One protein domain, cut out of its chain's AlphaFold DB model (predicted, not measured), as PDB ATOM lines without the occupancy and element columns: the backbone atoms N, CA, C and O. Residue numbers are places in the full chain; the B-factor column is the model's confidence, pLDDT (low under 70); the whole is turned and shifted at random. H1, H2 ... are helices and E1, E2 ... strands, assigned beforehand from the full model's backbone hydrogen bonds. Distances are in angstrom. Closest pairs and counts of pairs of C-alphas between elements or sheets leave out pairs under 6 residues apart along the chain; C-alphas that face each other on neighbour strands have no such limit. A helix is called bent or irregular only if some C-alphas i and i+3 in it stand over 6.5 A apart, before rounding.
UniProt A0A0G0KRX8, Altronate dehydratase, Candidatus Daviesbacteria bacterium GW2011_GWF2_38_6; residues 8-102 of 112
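Overview. This is residues 8 to 102 of the 112 residues of the protein "Altronate dehydratase" of Candidatus Daviesbacteria bacterium GW2011_GWF2_38_6 (UniProt A0A0G0KRX8). Two short parallel strands, E1 and E2, lie side by side in the middle, with three helices set around them: the long H3 and the shorter, irregular H2 both run back against the direction of E2, on different sides of it, and H1 is near the start of E1. Long loops fill out the rest, and the helices keep away from each other. The printed part has 95 residues, with three named helices and two named strands in the order H1 E1 E2 H2 H3; the class is mixed, helices and strands, with 45 residues, under half, in named elements. The whole is compact, with a radius of gyration of the C-alphas of 13.3 A, and spans 37 by 25 by 23 A.

Along the chain. E1 is residues 22 to 26, 12.8 A long, and E2 is residues 39 to 43, 13.0 A long. H3, residues 70 to 85, is 22.2 A long and ends at C-alpha 85 (6.478, -44.718, -23.752). H2 is residues 46 to 55. H1, residues 8 to 16, begins at C-alpha 8 (9.580, -38.223, -4.015).

Arrangement. E1 and E2 are parallel neighbours at 25 degrees; N 24 and O 40, 2.8 A apart, are within hydrogen-bond range. The closest C-alphas of E2 and H2 are those of Ser 43 and Tyr 49, 5.8 A apart. Those of E2 and H3 are Val 40 and Val 81, 7.7 A apart. Those of H1 and E1 are Met 11 and Ile 22, 7.6 A apart. H2 and H3 are apart, and H1 is apart from both. In H1 and H3 every O i to N i+4 pair is within hydrogen-bond range; in H2, irregular with C-alphas 51 and 54 9.2 A apart, 4 of 6 are.

Size, cuts and confidence. The C-alphas of Glu 66 and Gly 97 are the two farthest apart, 37.9 A. The links E1 to E2 and H2 to H3 are long. The printed part has no cut. Residues 90 to 102 are under 70 in pLDDT.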
ATOM      1  N   PHE A   8       9.695 -36.769  -4.194       76.00
ATOM      2  CA  PHE A   8       9.580 -38.223  -4.015       76.00
ATOM      3  C   PHE A   8       8.143 -38.685  -3.753       76.00
ATOM      4  O   PHE A   8       7.667 -39.662  -4.341       76.00
ATOM      5  N   GLU A   9       7.441 -37.982  -2.866       79.81
ATOM      6  CA  GLU A   9       6.072 -38.329  -2.492       79.81
ATOM      7  C   GLU A   9       5.104 -38.047  -3.647       79.81
ATOM      8  O   GLU A   9       4.234 -38.871  -3.947       79.81
ATOM      9  N   SER A  10       5.290 -36.921  -4.342       82.75
ATOM     10  CA  SER A  10       4.496 -36.558  -5.514       82.75
ATOM     11  C   SER A  10       4.671 -37.553  -6.656       82.75
ATOM     12  O   SER A  10       3.673 -38.063  -7.163       82.75
ATOM     13  N   MET A  11       5.907 -37.892  -7.032       85.25
ATOM     14  CA  MET A  11       6.160 -38.874  -8.093       85.25
ATOM     15  C   MET A  11       5.566 -40.239  -7.751       85.25
ATOM     16  O   MET A  11       4.929 -40.860  -8.600       85.25
ATOM     17  N   THR A  12       5.697 -40.680  -6.497       85.00
ATOM     18  CA  THR A  12       5.083 -41.933  -6.036       85.00
ATOM     19  C   THR A  12       3.564 -41.900  -6.200       85.00
ATOM     20  O   THR A  12       2.988 -42.843  -6.741       85.00
ATOM     21  N   GLY A  13       2.908 -40.807  -5.798       85.44
ATOM     22  CA  GLY A  13       1.465 -40.632  -5.970       85.44
ATOM     23  C   GLY A  13       1.028 -40.609  -7.438       85.44
ATOM     24  O   GLY A  13       0.051 -41.266  -7.795       85.44
ATOM     25  N   ILE A  14       1.770 -39.906  -8.302       86.44
ATOM     26  CA  ILE A  14       1.481 -39.812  -9.743       86.44
ATOM     27  C   ILE A  14       1.569 -41.192 -10.392       86.44
ATOM     28  O   ILE A  14       0.648 -41.605 -11.100       86.44
ATOM     29  N   VAL A  15       2.631 -41.943 -10.107       88.88
ATOM     30  CA  VAL A  15       2.804 -43.292 -10.653       88.88
ATOM     31  C   VAL A  15       1.765 -44.257 -10.090       88.88
ATOM     32  O   VAL A  15       1.147 -44.995 -10.854       88.88
ATOM     33  N   ALA A  16       1.470 -44.194  -8.789       87.75
ATOM     34  CA  ALA A  16       0.401 -44.987  -8.180       87.75
ATOM     35  C   ALA A  16      -0.983 -44.672  -8.779       87.75
ATOM     36  O   ALA A  16      -1.850 -45.542  -8.819       87.75
ATOM     37  N   SER A  17      -1.185 -43.449  -9.283       88.81
ATOM     38  CA  SER A  17      -2.404 -43.048  -9.994       88.81
ATOM     39  C   SER A  17      -2.479 -43.532 -11.451       88.81
ATOM     40  O   SER A  17      -3.498 -43.320 -12.105       88.81
ATOM     41  N   GLY A  18      -1.438 -44.214 -11.944       88.38
ATOM     42  CA  GLY A  18      -1.407 -44.859 -13.257       88.38
ATOM     43  C   GLY A  18      -0.559 -44.151 -14.314       88.38
ATOM     44  O   GLY A  18      -0.685 -44.485 -15.488       88.38
ATOM     45  N   ALA A  19       0.286 -43.182 -13.950       90.25
ATOM     46  CA  ALA A  19       1.187 -42.563 -14.920       90.25
ATOM     47  C   ALA A  19       2.277 -43.542 -15.392       90.25
ATOM     48  O   ALA A  19       2.932 -44.193 -14.579       90.25
ATOM     49  N   ASN A  20       2.502 -43.602 -16.708       89.56
ATOM     50  CA  ASN A  20       3.491 -44.489 -17.332       89.56
ATOM     51  C   ASN A  20       4.808 -43.791 -17.707       89.56
ATOM     52  O   ASN A  20       5.781 -44.474 -18.003       89.56
ATOM     53  N   VAL A  21       4.835 -42.457 -17.721       90.62
ATOM     54  CA  VAL A  21       6.022 -41.625 -17.971       90.62
ATOM     55  C   VAL A  21       5.920 -40.393 -17.079       90.62
ATOM     56  O   VAL A  21       4.841 -39.805 -16.969       90.62
ATOM     57  N   ILE A  22       7.025 -39.993 -16.448       91.00
ATOM     58  CA  ILE A  22       7.110 -38.762 -15.656       91.00
ATOM     59  C   ILE A  22       7.971 -37.750 -16.408       91.00
ATOM     60  O   ILE A  22       9.079 -38.068 -16.824       91.00
ATOM     61  N   LEU A  23       7.477 -36.519 -16.550       92.06
ATOM     62  CA  LEU A  23       8.289 -35.375 -16.963       92.06
ATOM     63  C   LEU A  23       8.683 -34.592 -15.712       92.06
ATOM     64  O   LEU A  23       7.812 -34.056 -15.026       92.06
ATOM     65  N   PHE A  24       9.976 -34.532 -15.410       91.50
ATOM     66  CA  PHE A  24      10.506 -33.844 -14.239       91.50
ATOM     67  C   PHE A  24      11.274 -32.593 -14.671       91.50
ATOM     68  O   PHE A  24      12.346 -32.682 -15.270       91.50
ATOM     69  N   SER A  25      10.724 -31.413 -14.385       91.69
ATOM     70  CA  SER A  25      11.348 -30.136 -14.741       91.69
ATOM     71  C   SER A  25      12.203 -29.571 -13.616       91.69
ATOM     72  O   SER A  25      11.724 -29.445 -12.491       91.69
ATOM     73  N   THR A  26      13.422 -29.132 -13.930       89.69
ATOM     74  CA  THR A  26      14.346 -28.544 -12.955       89.69
ATOM     75  C   THR A  26      14.971 -27.234 -13.435       89.69
ATOM     76  O   THR A  26      15.491 -27.126 -14.545       89.69
ATOM     77  N   GLY A  27      14.942 -26.212 -12.578       88.38
ATOM     78  CA  GLY A  27      15.622 -24.931 -12.819       88.38
ATOM     79  C   GLY A  27      16.925 -24.760 -12.033       88.38
ATOM     80  O   GLY A  27      17.684 -23.832 -12.300       88.38
ATOM     81  N   MET A  28      17.178 -25.626 -11.046       88.44
ATOM     82  CA  MET A  28      18.334 -25.536 -10.137       88.44
ATOM     83  C   MET A  28      19.185 -26.809 -10.106       88.44
ATOM     84  O   MET A  28      20.202 -26.840  -9.421       88.44
ATOM     85  N   GLY A  29      18.795 -27.838 -10.860       83.00
ATOM     86  CA  GLY A  29      19.567 -29.068 -10.994       83.00
ATOM     87  C   GLY A  29      19.172 -30.196 -10.043       83.00
ATOM     88  O   GLY A  29      19.882 -31.191  -9.942       83.00
ATOM     89  N   THR A  30      18.025 -30.098  -9.371       83.12
ATOM     90  CA  THR A  30      17.404 -31.279  -8.759       83.12
ATOM     91  C   THR A  30      17.115 -32.304  -9.853       83.12
ATOM     92  O   THR A  30      16.530 -31.951 -10.878       83.12
ATOM     93  N   THR A  31      17.551 -33.542  -9.652       75.94
ATOM     94  CA  THR A  31      17.395 -34.647 -10.604       75.94
ATOM     95  C   THR A  31      16.945 -35.878  -9.832       75.94
ATOM     96  O   THR A  31      17.757 -36.710  -9.441       75.94
ATOM     97  N   GLU A  32      15.646 -35.957  -9.570       78.69
ATOM     98  CA  GLU A  32      15.039 -37.141  -8.964       78.69
ATOM     99  C   GLU A  32      14.436 -38.037 -10.041       78.69
ATOM    100  O   GLU A  32      14.122 -37.575 -11.143       78.69
ATOM    101  N   GLY A  33      14.184 -39.292  -9.686       76.56
ATOM    102  CA  GLY A  33      13.275 -40.105 -10.472       76.56
ATOM    103  C   GLY A  33      12.609 -41.219  -9.698       76.56
ATOM    104  O   GLY A  33      12.281 -41.073  -8.521       76.56
ATOM    105  N   ASN A  34      12.278 -42.296 -10.403       82.00
ATOM    106  CA  ASN A  34      11.307 -43.270  -9.937       82.00
ATOM    107  C   ASN A  34      11.679 -44.691 -10.383       82.00
ATOM    108  O   ASN A  34      12.176 -44.895 -11.485       82.00
ATOM    109  N   LEU A  35      11.427 -45.683  -9.523       79.50
ATOM    110  CA  LEU A  35      11.707 -47.098  -9.811       79.50
ATOM    111  C   LEU A  35      10.631 -47.803 -10.636       79.50
ATOM    112  O   LEU A  35      10.856 -48.913 -11.107       79.50
ATOM    113  N   ILE A  36       9.444 -47.214 -10.750       84.94
ATOM    114  CA  ILE A  36       8.274 -47.865 -11.342       84.94
ATOM    115  C   ILE A  36       7.988 -47.315 -12.739       84.94
ATOM    116  O   ILE A  36       7.662 -48.091 -13.635       84.94
ATOM    117  N   ALA A  37       8.122 -46.004 -12.943       87.44
ATOM    118  CA  ALA A  37       7.936 -45.369 -14.245       87.44
ATOM    119  C   ALA A  37       9.204 -44.623 -14.691       87.44
ATOM    120  O   ALA A  37       9.855 -44.000 -13.853       87.44
ATOM    121  N   PRO A  38       9.540 -44.636 -15.996       87.81
ATOM    122  CA  PRO A  38      10.647 -43.854 -16.527       87.81
ATOM    123  C   PRO A  38      10.432 -42.356 -16.308       87.81
ATOM    124  O   PRO A  38       9.324 -41.835 -16.491       87.81
ATOM    125  N   VAL A  39      11.520 -41.666 -15.967       87.88
ATOM    126  CA  VAL A  39      11.535 -40.219 -15.748       87.88
ATOM    127  C   VAL A  39      12.366 -39.538 -16.830       87.88
ATOM    128  O   VAL A  39      13.531 -39.871 -17.021       87.88
ATOM    129  N   VAL A  40      11.745 -38.593 -17.538       90.88
ATOM    130  CA  VAL A  40      12.395 -37.659 -18.463       90.88
ATOM    131  C   VAL A  40      12.699 -36.381 -17.689       90.88
ATOM    132  O   VAL A  40      11.785 -35.652 -17.292       90.88
ATOM    133  N   LYS A  41      13.976 -36.096 -17.477       90.31
ATOM    134  CA  LYS A  41      14.469 -34.903 -16.791       90.31
ATOM    135  C   LYS A  41      14.692 -33.797 -17.809       90.31
ATOM    136  O   LYS A  41      15.446 -33.957 -18.763       90.31
ATOM    137  N   LEU A  42      14.069 -32.646 -17.597       93.44
ATOM    138  CA  LEU A  42      14.244 -31.478 -18.457       93.44
ATOM    139  C   LEU A  42      14.659 -30.247 -17.655       93.44
ATOM    140  O   LEU A  42      14.143 -30.002 -16.565       93.44
ATOM    141  N   SER A  43      15.564 -29.440 -18.209       94.25
ATOM    142  CA  SER A  43      15.924 -28.155 -17.615       94.25
ATOM    143  C   SER A  43      15.274 -26.989 -18.333       94.25
ATOM    144  O   SER A  43      15.288 -26.927 -19.557       94.25
ATOM    145  N   SER A  44      14.778 -26.018 -17.571       93.81
ATOM    146  CA  SER A  44      14.352 -24.720 -18.107       93.81
ATOM    147  C   SER A  44      15.513 -23.754 -18.370       93.81
ATOM    148  O   SER A  44      15.273 -22.637 -18.821       93.81
ATOM    149  N   ARG A  45      16.759 -24.151 -18.072       93.81
ATOM    150  CA  ARG A  45      17.956 -23.314 -18.191       93.81
ATOM    151  C   ARG A  45      19.071 -24.053 -18.912       93.81
ATOM    152  O   ARG A  45      19.538 -25.086 -18.430       93.81
ATOM    153  N   THR A  46      19.550 -23.477 -20.009       94.31
ATOM    154  CA  THR A  46      20.644 -24.056 -20.794       94.31
ATOM    155  C   THR A  46      21.909 -24.217 -19.961       94.31
ATOM    156  O   THR A  46      22.551 -25.259 -20.039       94.31
ATOM    157  N   GLU A  47      22.223 -23.279 -19.062       93.75
ATOM    158  CA  GLU A  47      23.450 -23.376 -18.260       93.75
ATOM    159  C   GLU A  47      23.401 -24.535 -17.255       93.75
ATOM    160  O   GLU A  47      24.426 -25.133 -16.927       93.75
ATOM    161  N   VAL A  48      22.206 -24.865 -16.750       92.50
ATOM    162  CA  VAL A  48      22.013 -26.019 -15.859       92.50
ATOM    163  C   VAL A  48      22.131 -27.310 -16.658       92.50
ATOM    164  O   VAL A  48      22.849 -28.209 -16.227       92.50
ATOM    165  N   TYR A  49      21.491 -27.381 -17.829       91.75
ATOM    166  CA  TYR A  49      21.619 -28.510 -18.749       91.75
ATOM    167  C   TYR A  49      23.087 -28.792 -19.110       91.75
ATOM    168  O   TYR A  49      23.565 -29.906 -18.917       91.75
ATOM    169  N   GLU A  50      23.838 -27.776 -19.538       91.50
ATOM    170  CA  GLU A  50      25.247 -27.920 -19.921       91.50
ATOM    171  C   GLU A  50      26.141 -28.345 -18.750       91.50
ATOM    172  O   GLU A  50      27.027 -29.184 -18.914       91.50
ATOM    173  N   LYS A  51      25.906 -27.795 -17.550       91.31
ATOM    174  CA  LYS A  51      26.676 -28.146 -16.348       91.31
ATOM    175  C   LYS A  51      26.416 -29.584 -15.890       91.31
ATOM    176  O   LYS A  51      27.323 -30.225 -15.358       91.31
ATOM    177  N   MET A  52      25.178 -30.048 -16.030       85.56
ATOM    178  CA  MET A  52      24.736 -31.355 -15.545       85.56
ATOM    179  C   MET A  52      24.901 -32.473 -16.574       85.56
ATOM    180  O   MET A  52      24.901 -33.637 -16.188       85.56
ATOM    181  N   GLY A  53      25.122 -32.138 -17.848       78.50
ATOM    182  CA  GLY A  53      25.488 -33.094 -18.890       78.50
ATOM    183  C   GLY A  53      24.520 -34.274 -18.955       78.50
ATOM    184  O   GLY A  53      23.333 -34.091 -19.202       78.50
ATOM    185  N   GLU A  54      25.032 -35.476 -18.679       78.38
ATOM    186  CA  GLU A  54      24.303 -36.754 -18.752       78.38
ATOM    187  C   GLU A  54      23.178 -36.913 -17.706       78.38
ATOM    188  O   GLU A  54      22.456 -37.905 -17.728       78.38
ATOM    189  N   ASP A  55      23.012 -35.965 -16.779       81.44
ATOM    190  CA  ASP A  55      21.966 -36.022 -15.751       81.44
ATOM    191  C   ASP A  55      20.632 -35.373 -16.187       81.44
ATOM    192  O   ASP A  55      19.636 -35.490 -15.466       81.44
ATOM    193  N   ILE A  56      20.590 -34.674 -17.333       88.69
ATOM    194  CA  ILE A  56      19.379 -34.025 -17.868       88.69
ATOM    195  C   ILE A  56      19.148 -34.452 -19.319       88.69
ATOM    196  O   ILE A  56      19.984 -34.230 -20.185       88.69
ATOM    197  N   ASP A  57      17.966 -34.998 -19.600       89.00
ATOM    198  CA  ASP A  57      17.616 -35.560 -20.908       89.00
ATOM    199  C   ASP A  57      17.239 -34.491 -21.950       89.00
ATOM    200  O   ASP A  57      17.312 -34.737 -23.153       89.00
ATOM    201  N   PHE A  58      16.800 -33.303 -21.511       92.62
ATOM    202  CA  PHE A  58      16.272 -32.278 -22.415       92.62
ATOM    203  C   PHE A  58      16.544 -30.834 -21.964       92.62
ATOM    204  O   PHE A  58      16.302 -30.463 -20.812       92.62
ATOM    205  N   ASN A  59      16.971 -29.984 -22.904       94.62
ATOM    206  CA  ASN A  59      17.149 -28.547 -22.691       94.62
ATOM    207  C   ASN A  59      15.943 -27.741 -23.204       94.62
ATOM    208  O   ASN A  59      15.851 -27.448 -24.396       94.62
ATOM    209  N   ALA A  60      15.055 -27.318 -22.303       95.06
ATOM    210  CA  ALA A  60      13.979 -26.375 -22.613       95.06
ATOM    211  C   ALA A  60      14.433 -24.900 -22.563       95.06
ATOM    212  O   ALA A  60      13.746 -24.035 -23.104       95.06
ATOM    213  N   GLY A  61      15.593 -24.608 -21.961       94.69
ATOM    214  CA  GLY A  61      16.206 -23.272 -21.955       94.69
ATOM    215  C   GLY A  61      16.585 -22.769 -23.351       94.69
ATOM    216  O   GLY A  61      16.568 -21.565 -23.589       94.69
ATOM    217  N   ALA A  62      16.780 -23.688 -24.304       93.12
ATOM    218  CA  ALA A  62      17.035 -23.396 -25.713       93.12
ATOM    219  C   ALA A  62      15.996 -22.455 -26.358       93.12
ATOM    220  O   ALA A  62      16.328 -21.761 -27.324       93.12
ATOM    221  N   LEU A  63      14.763 -22.418 -25.824       93.75
ATOM    222  CA  LEU A  63      13.717 -21.478 -26.239       93.75
ATOM    223  C   LEU A  63      14.099 -20.020 -25.959       93.75
ATOM    224  O   LEU A  63      13.837 -19.146 -26.779       93.75
ATOM    225  N   LEU A  64      14.681 -19.763 -24.785       91.25
ATOM    226  CA  LEU A  64      15.062 -18.424 -24.334       91.25
ATOM    227  C   LEU A  64      16.345 -17.944 -25.010       91.25
ATOM    228  O   LEU A  64      16.519 -16.745 -25.197       91.25
ATOM    229  N   ASP A  65      17.195 -18.878 -25.430       87.69
ATOM    230  CA  ASP A  65      18.410 -18.583 -26.190       87.69
ATOM    231  C   ASP A  65      18.126 -18.322 -27.686       87.69
ATOM    232  O   ASP A  65      19.057 -18.213 -28.480       87.69
ATOM    233  N   GLU A  66      16.843 -18.277 -28.088       78.69
ATOM    234  CA  GLU A  66      16.348 -18.113 -29.470       78.69
ATOM    235  C   GLU A  66      16.951 -19.110 -30.481       78.69
ATOM    236  O   GLU A  66      16.920 -18.918 -31.696       78.69
ATOM    237  N   SER A  67      17.482 -20.225 -29.979       79.62
ATOM    238  CA  SER A  67      18.147 -21.252 -30.784       79.62
ATOM    239  C   SER A  67      17.166 -22.197 -31.492       79.62
ATOM    240  O   SER A  67      17.556 -22.947 -32.391       79.62
ATOM    241  N   ILE A  68      15.892 -22.181 -31.084       93.94
ATOM    242  CA  ILE A  68      14.827 -23.059 -31.572       93.94
ATOM    243  C   ILE A  68      13.447 -22.416 -31.354       93.94
ATOM    244  O   ILE A  68      13.231 -21.718 -30.365       93.94
ATOM    245  N   SER A  69      12.499 -22.662 -32.264       95.94
ATOM    246  CA  SER A  69      11.098 -22.246 -32.079       95.94
ATOM    247  C   SER A  69      10.363 -23.114 -31.051       95.94
ATOM    248  O   SER A  69      10.760 -24.251 -30.785       95.94
ATOM    249  N   MET A  70       9.258 -22.601 -30.499       94.81
ATOM    250  CA  MET A  70       8.418 -23.347 -29.557       94.81
ATOM    251  C   MET A  70       7.874 -24.635 -30.183       94.81
ATOM    252  O   MET A  70       7.898 -25.680 -29.538       94.81
ATOM    253  N   GLU A  71       7.438 -24.579 -31.442       96.62
ATOM    254  CA  GLU A  71       6.928 -25.734 -32.182       96.62
ATOM    255  C   GLU A  71       7.998 -26.825 -32.276       96.62
ATOM    256  O   GLU A  71       7.791 -27.940 -31.804       96.62
ATOM    257  N   GLN A  72       9.192 -26.479 -32.763       96.31
ATOM    258  CA  GLN A  72      10.300 -27.429 -32.888       96.31
ATOM    259  C   GLN A  72      10.751 -27.993 -31.536       96.31
ATOM    260  O   GLN A  72      11.148 -29.156 -31.451       96.31
ATOM    261  N   LEU A  73      10.731 -27.178 -30.479       95.56
ATOM    262  CA  LEU A  73      11.057 -27.633 -29.132       95.56
ATOM    263  C   LEU A  73      10.009 -28.629 -28.623       95.56
ATOM    264  O   LEU A  73      10.365 -29.665 -28.062       95.56
ATOM    265  N   SER A  74       8.728 -28.329 -28.843       95.56
ATOM    266  CA  SER A  74       7.620 -29.189 -28.436       95.56
ATOM    267  C   SER A  74       7.610 -30.518 -29.189       95.56
ATOM    268  O   SER A  74       7.439 -31.555 -28.552       95.56
ATOM    269  N   ASP A  75       7.900 -30.502 -30.494       97.44
ATOM    270  CA  ASP A  75       8.002 -31.706 -31.322       97.44
ATOM    271  C   ASP A  75       9.126 -32.614 -30.813       97.44
ATOM    272  O   ASP A  75       8.912 -33.801 -30.580       97.44
ATOM    273  N   LYS A  76      10.302 -32.044 -30.518       95.50
ATOM    274  CA  LYS A  76      11.424 -32.805 -29.948       95.50
ATOM    275  C   LYS A  76      11.088 -33.431 -28.597       95.50
ATOM    276  O   LYS A  76      11.456 -34.578 -28.350       95.50
ATOM    277  N   LEU A  77      10.432 -32.683 -27.706       95.38
ATOM    278  CA  LEU A  77      10.033 -33.224 -26.408       95.38
ATOM    279  C   LEU A  77       9.012 -34.351 -26.588       95.38
ATOM    280  O   LEU A  77       9.146 -35.397 -25.959       95.38
ATOM    281  N   LEU A  78       8.021 -34.159 -27.461       96.12
ATOM    282  CA  LEU A  78       7.007 -35.164 -27.760       96.12
ATOM    283  C   LEU A  78       7.626 -36.450 -28.323       96.12
ATOM    284  O   LEU A  78       7.269 -37.532 -27.860       96.12
ATOM    285  N   ASP A  79       8.576 -36.339 -29.251       95.31
ATOM    286  CA  ASP A  79       9.299 -37.486 -29.808       95.31
ATOM    287  C   ASP A  79      10.003 -38.292 -28.708       95.31
ATOM    288  O   ASP A  79       9.878 -39.517 -28.661       95.31
ATOM    289  N   ILE A  80      10.669 -37.617 -27.763       92.38
ATOM    290  CA  ILE A  80      11.288 -38.278 -26.603       92.38
ATOM    291  C   ILE A  80      10.230 -39.020 -25.782       92.38
ATOM    292  O   ILE A  80      10.419 -40.194 -25.463       92.38
ATOM    293  N   VAL A  81       9.101 -38.377 -25.462       93.31
ATOM    294  CA  VAL A  81       8.022 -39.023 -24.694       93.31
ATOM    295  C   VAL A  81       7.492 -40.262 -25.413       93.31
ATOM    296  O   VAL A  81       7.290 -41.294 -24.773       93.31
ATOM    297  N   ILE A  82       7.292 -40.189 -26.731       94.56
ATOM    298  CA  ILE A  82       6.811 -41.312 -27.541       94.56
ATOM    299  C   ILE A  82       7.813 -42.465 -27.520       94.56
ATOM    300  O   ILE A  82       7.412 -43.611 -27.308       94.56
ATOM    301  N   GLU A  83       9.103 -42.196 -27.711       92.38
ATOM    302  CA  GLU A  83      10.143 -43.231 -27.717       92.38
ATOM    303  C   GLU A  83      10.264 -43.925 -26.351       92.38
ATOM    304  O   GLU A  83      10.356 -45.157 -26.278       92.38
ATOM    305  N   VAL A  84      10.153 -43.157 -25.264       90.62
ATOM    306  CA  VAL A  84      10.162 -43.662 -23.882       90.62
ATOM    307  C   VAL A  84       8.926 -44.507 -23.600       90.62
ATOM    308  O   VAL A  84       9.050 -45.642 -23.138       90.62
ATOM    309  N   ALA A  85       7.737 -43.996 -23.923       90.38
ATOM    310  CA  ALA A  85       6.478 -44.718 -23.752       90.38
ATOM    311  C   ALA A  85       6.418 -45.994 -24.613       90.38
ATOM    312  O   ALA A  85       5.787 -46.975 -24.226       90.38
ATOM    313  N   SER A  86       7.106 -46.000 -25.758       91.69
ATOM    314  CA  SER A  86       7.224 -47.159 -26.650       91.69
ATOM    315  C   SER A  86       8.272 -48.181 -26.190       91.69
ATOM    316  O   SER A  86       8.425 -49.216 -26.837       91.69
ATOM    317  N   GLY A  87       9.026 -47.900 -25.120       86.62
ATOM    318  CA  GLY A  87      10.094 -48.769 -24.619       86.62
ATOM    319  C   GLY A  87      11.314 -48.869 -25.542       86.62
ATOM    320  O   GLY A  87      12.091 -49.814 -25.424       86.62
ATOM    321  N   LYS A  88      11.484 -47.925 -26.476       84.00
ATOM    322  CA  LYS A  88      12.624 -47.896 -27.410       84.00
ATOM    323  C   LYS A  88      13.861 -47.239 -26.803       84.00
ATOM    324  O   LYS A  88      14.977 -47.460 -27.270       84.00
ATOM    325  N   THR A  89      13.667 -46.462 -25.746       78.81
ATOM    326  CA  THR A  89      14.741 -45.821 -24.998       78.81
ATOM    327  C   THR A  89      15.323 -46.779 -23.961       78.81
ATOM    328  O   THR A  89      14.587 -47.444 -23.228       78.81
ATOM    329  N   ARG A  90      16.656 -46.848 -23.872       69.06
ATOM    330  CA  ARG A  90      17.331 -47.623 -22.827       69.06
ATOM    331  C   ARG A  90      17.061 -46.968 -21.477       69.06
ATOM    332  O   ARG A  90      17.465 -45.836 -21.264       69.06
ATOM    333  N   GLN A  91      16.441 -47.702 -20.562       69.62
ATOM    334  CA  GLN A  91      16.379 -47.286 -19.168       69.62
ATOM    335  C   GLN A  91      17.674 -47.694 -18.471       69.62
ATOM    336  O   GLN A  91      18.151 -48.826 -18.618       69.62
ATOM    337  N   VAL A  92      18.260 -46.759 -17.740       69.19
ATOM    338  CA  VAL A  92      19.434 -46.987 -16.912       69.19
ATOM    339  C   VAL A  92      18.989 -46.893 -15.466       69.19
ATOM    340  O   VAL A  92      18.383 -45.906 -15.055       69.19
ATOM    341  N   VAL A  93      19.271 -47.952 -14.713       65.88
ATOM    342  CA  VAL A  93      19.167 -47.900 -13.260       65.88
ATOM    343  C   VAL A  93      20.385 -47.140 -12.758       65.88
ATOM    344  O   VAL A  93      21.511 -47.460 -13.154       65.88
ATOM    345  N   ASP A  94      20.168 -46.123 -11.932       64.94
ATOM    346  CA  ASP A  94      21.276 -45.420 -11.296       64.94
ATOM    347  C   ASP A  94      22.103 -46.358 -10.395       64.94
ATOM    348  O   ASP A  94      21.717 -47.485 -10.081       64.94
ATOM    349  N   GLN A  95      23.302 -45.926 -10.006       56.12
ATOM    350  CA  GLN A  95      24.227 -46.809  -9.285       56.12
ATOM    351  C   GLN A  95      23.726 -47.214  -7.891       56.12
ATOM    352  O   GLN A  95      24.147 -48.249  -7.375       56.12
ATOM    353  N   ASP A  96      22.830 -46.423  -7.302       60.97
ATOM    354  CA  ASP A  96      22.240 -46.708  -5.996       60.97
ATOM    355  C   ASP A  96      21.045 -47.675  -6.107       60.97
ATOM    356  O   ASP A  96      20.567 -48.188  -5.093       60.97
ATOM    357  N   GLY A  97      20.588 -47.986  -7.326       60.31
ATOM    358  CA  GLY A  97      19.481 -48.905  -7.557       60.31
ATOM    359  C   GLY A  97      18.122 -48.305  -7.213       60.31
ATOM    360  O   GLY A  97      17.194 -49.061  -6.922       60.31
ATOM    361  N   VAL A  98      18.012 -46.973  -7.188       58.69
ATOM    362  CA  VAL A  98      16.852 -46.237  -6.660       58.69
ATOM    363  C   VAL A  98      16.086 -45.456  -7.726       58.69
ATOM    364  O   VAL A  98      15.024 -44.915  -7.424       58.69
ATOM    365  N   GLU A  99      16.562 -45.423  -8.970       66.12
ATOM    366  CA  GLU A  99      15.905 -44.673 -10.040       66.12
ATOM    367  C   GLU A  99      16.079 -45.311 -11.430       66.12
ATOM    368  O   GLU A  99      17.167 -45.772 -11.767       66.12
ATOM    369  N   LEU A 100      15.025 -45.254 -12.261       63.84
ATOM    370  CA  LEU A 100      15.088 -45.449 -13.713       63.84
ATOM    371  C   LEU A 100      15.153 -44.095 -14.437       63.84
ATOM    372  O   LEU A 100      14.174 -43.346 -14.474       63.84
ATOM    373  N   SER A 101      16.292 -43.811 -15.064       66.06
ATOM    374  CA  SER A 101      16.492 -42.652 -15.941       66.06
ATOM    375  C   SER A 101      16.670 -43.089 -17.398       66.06
ATOM    376  O   SER A 101      16.977 -44.247 -17.689       66.06
ATOM    377  N   ILE A 102      16.473 -42.158 -18.327       69.81
ATOM    378  CA  ILE A 102      16.727 -42.369 -19.760       69.81
ATOM    379  C   ILE A 102      18.219 -42.236 -20.082       69.81
ATOM    380  O   ILE A 102      18.755 -43.023 -20.864       69.81
TER     381      ILE A 102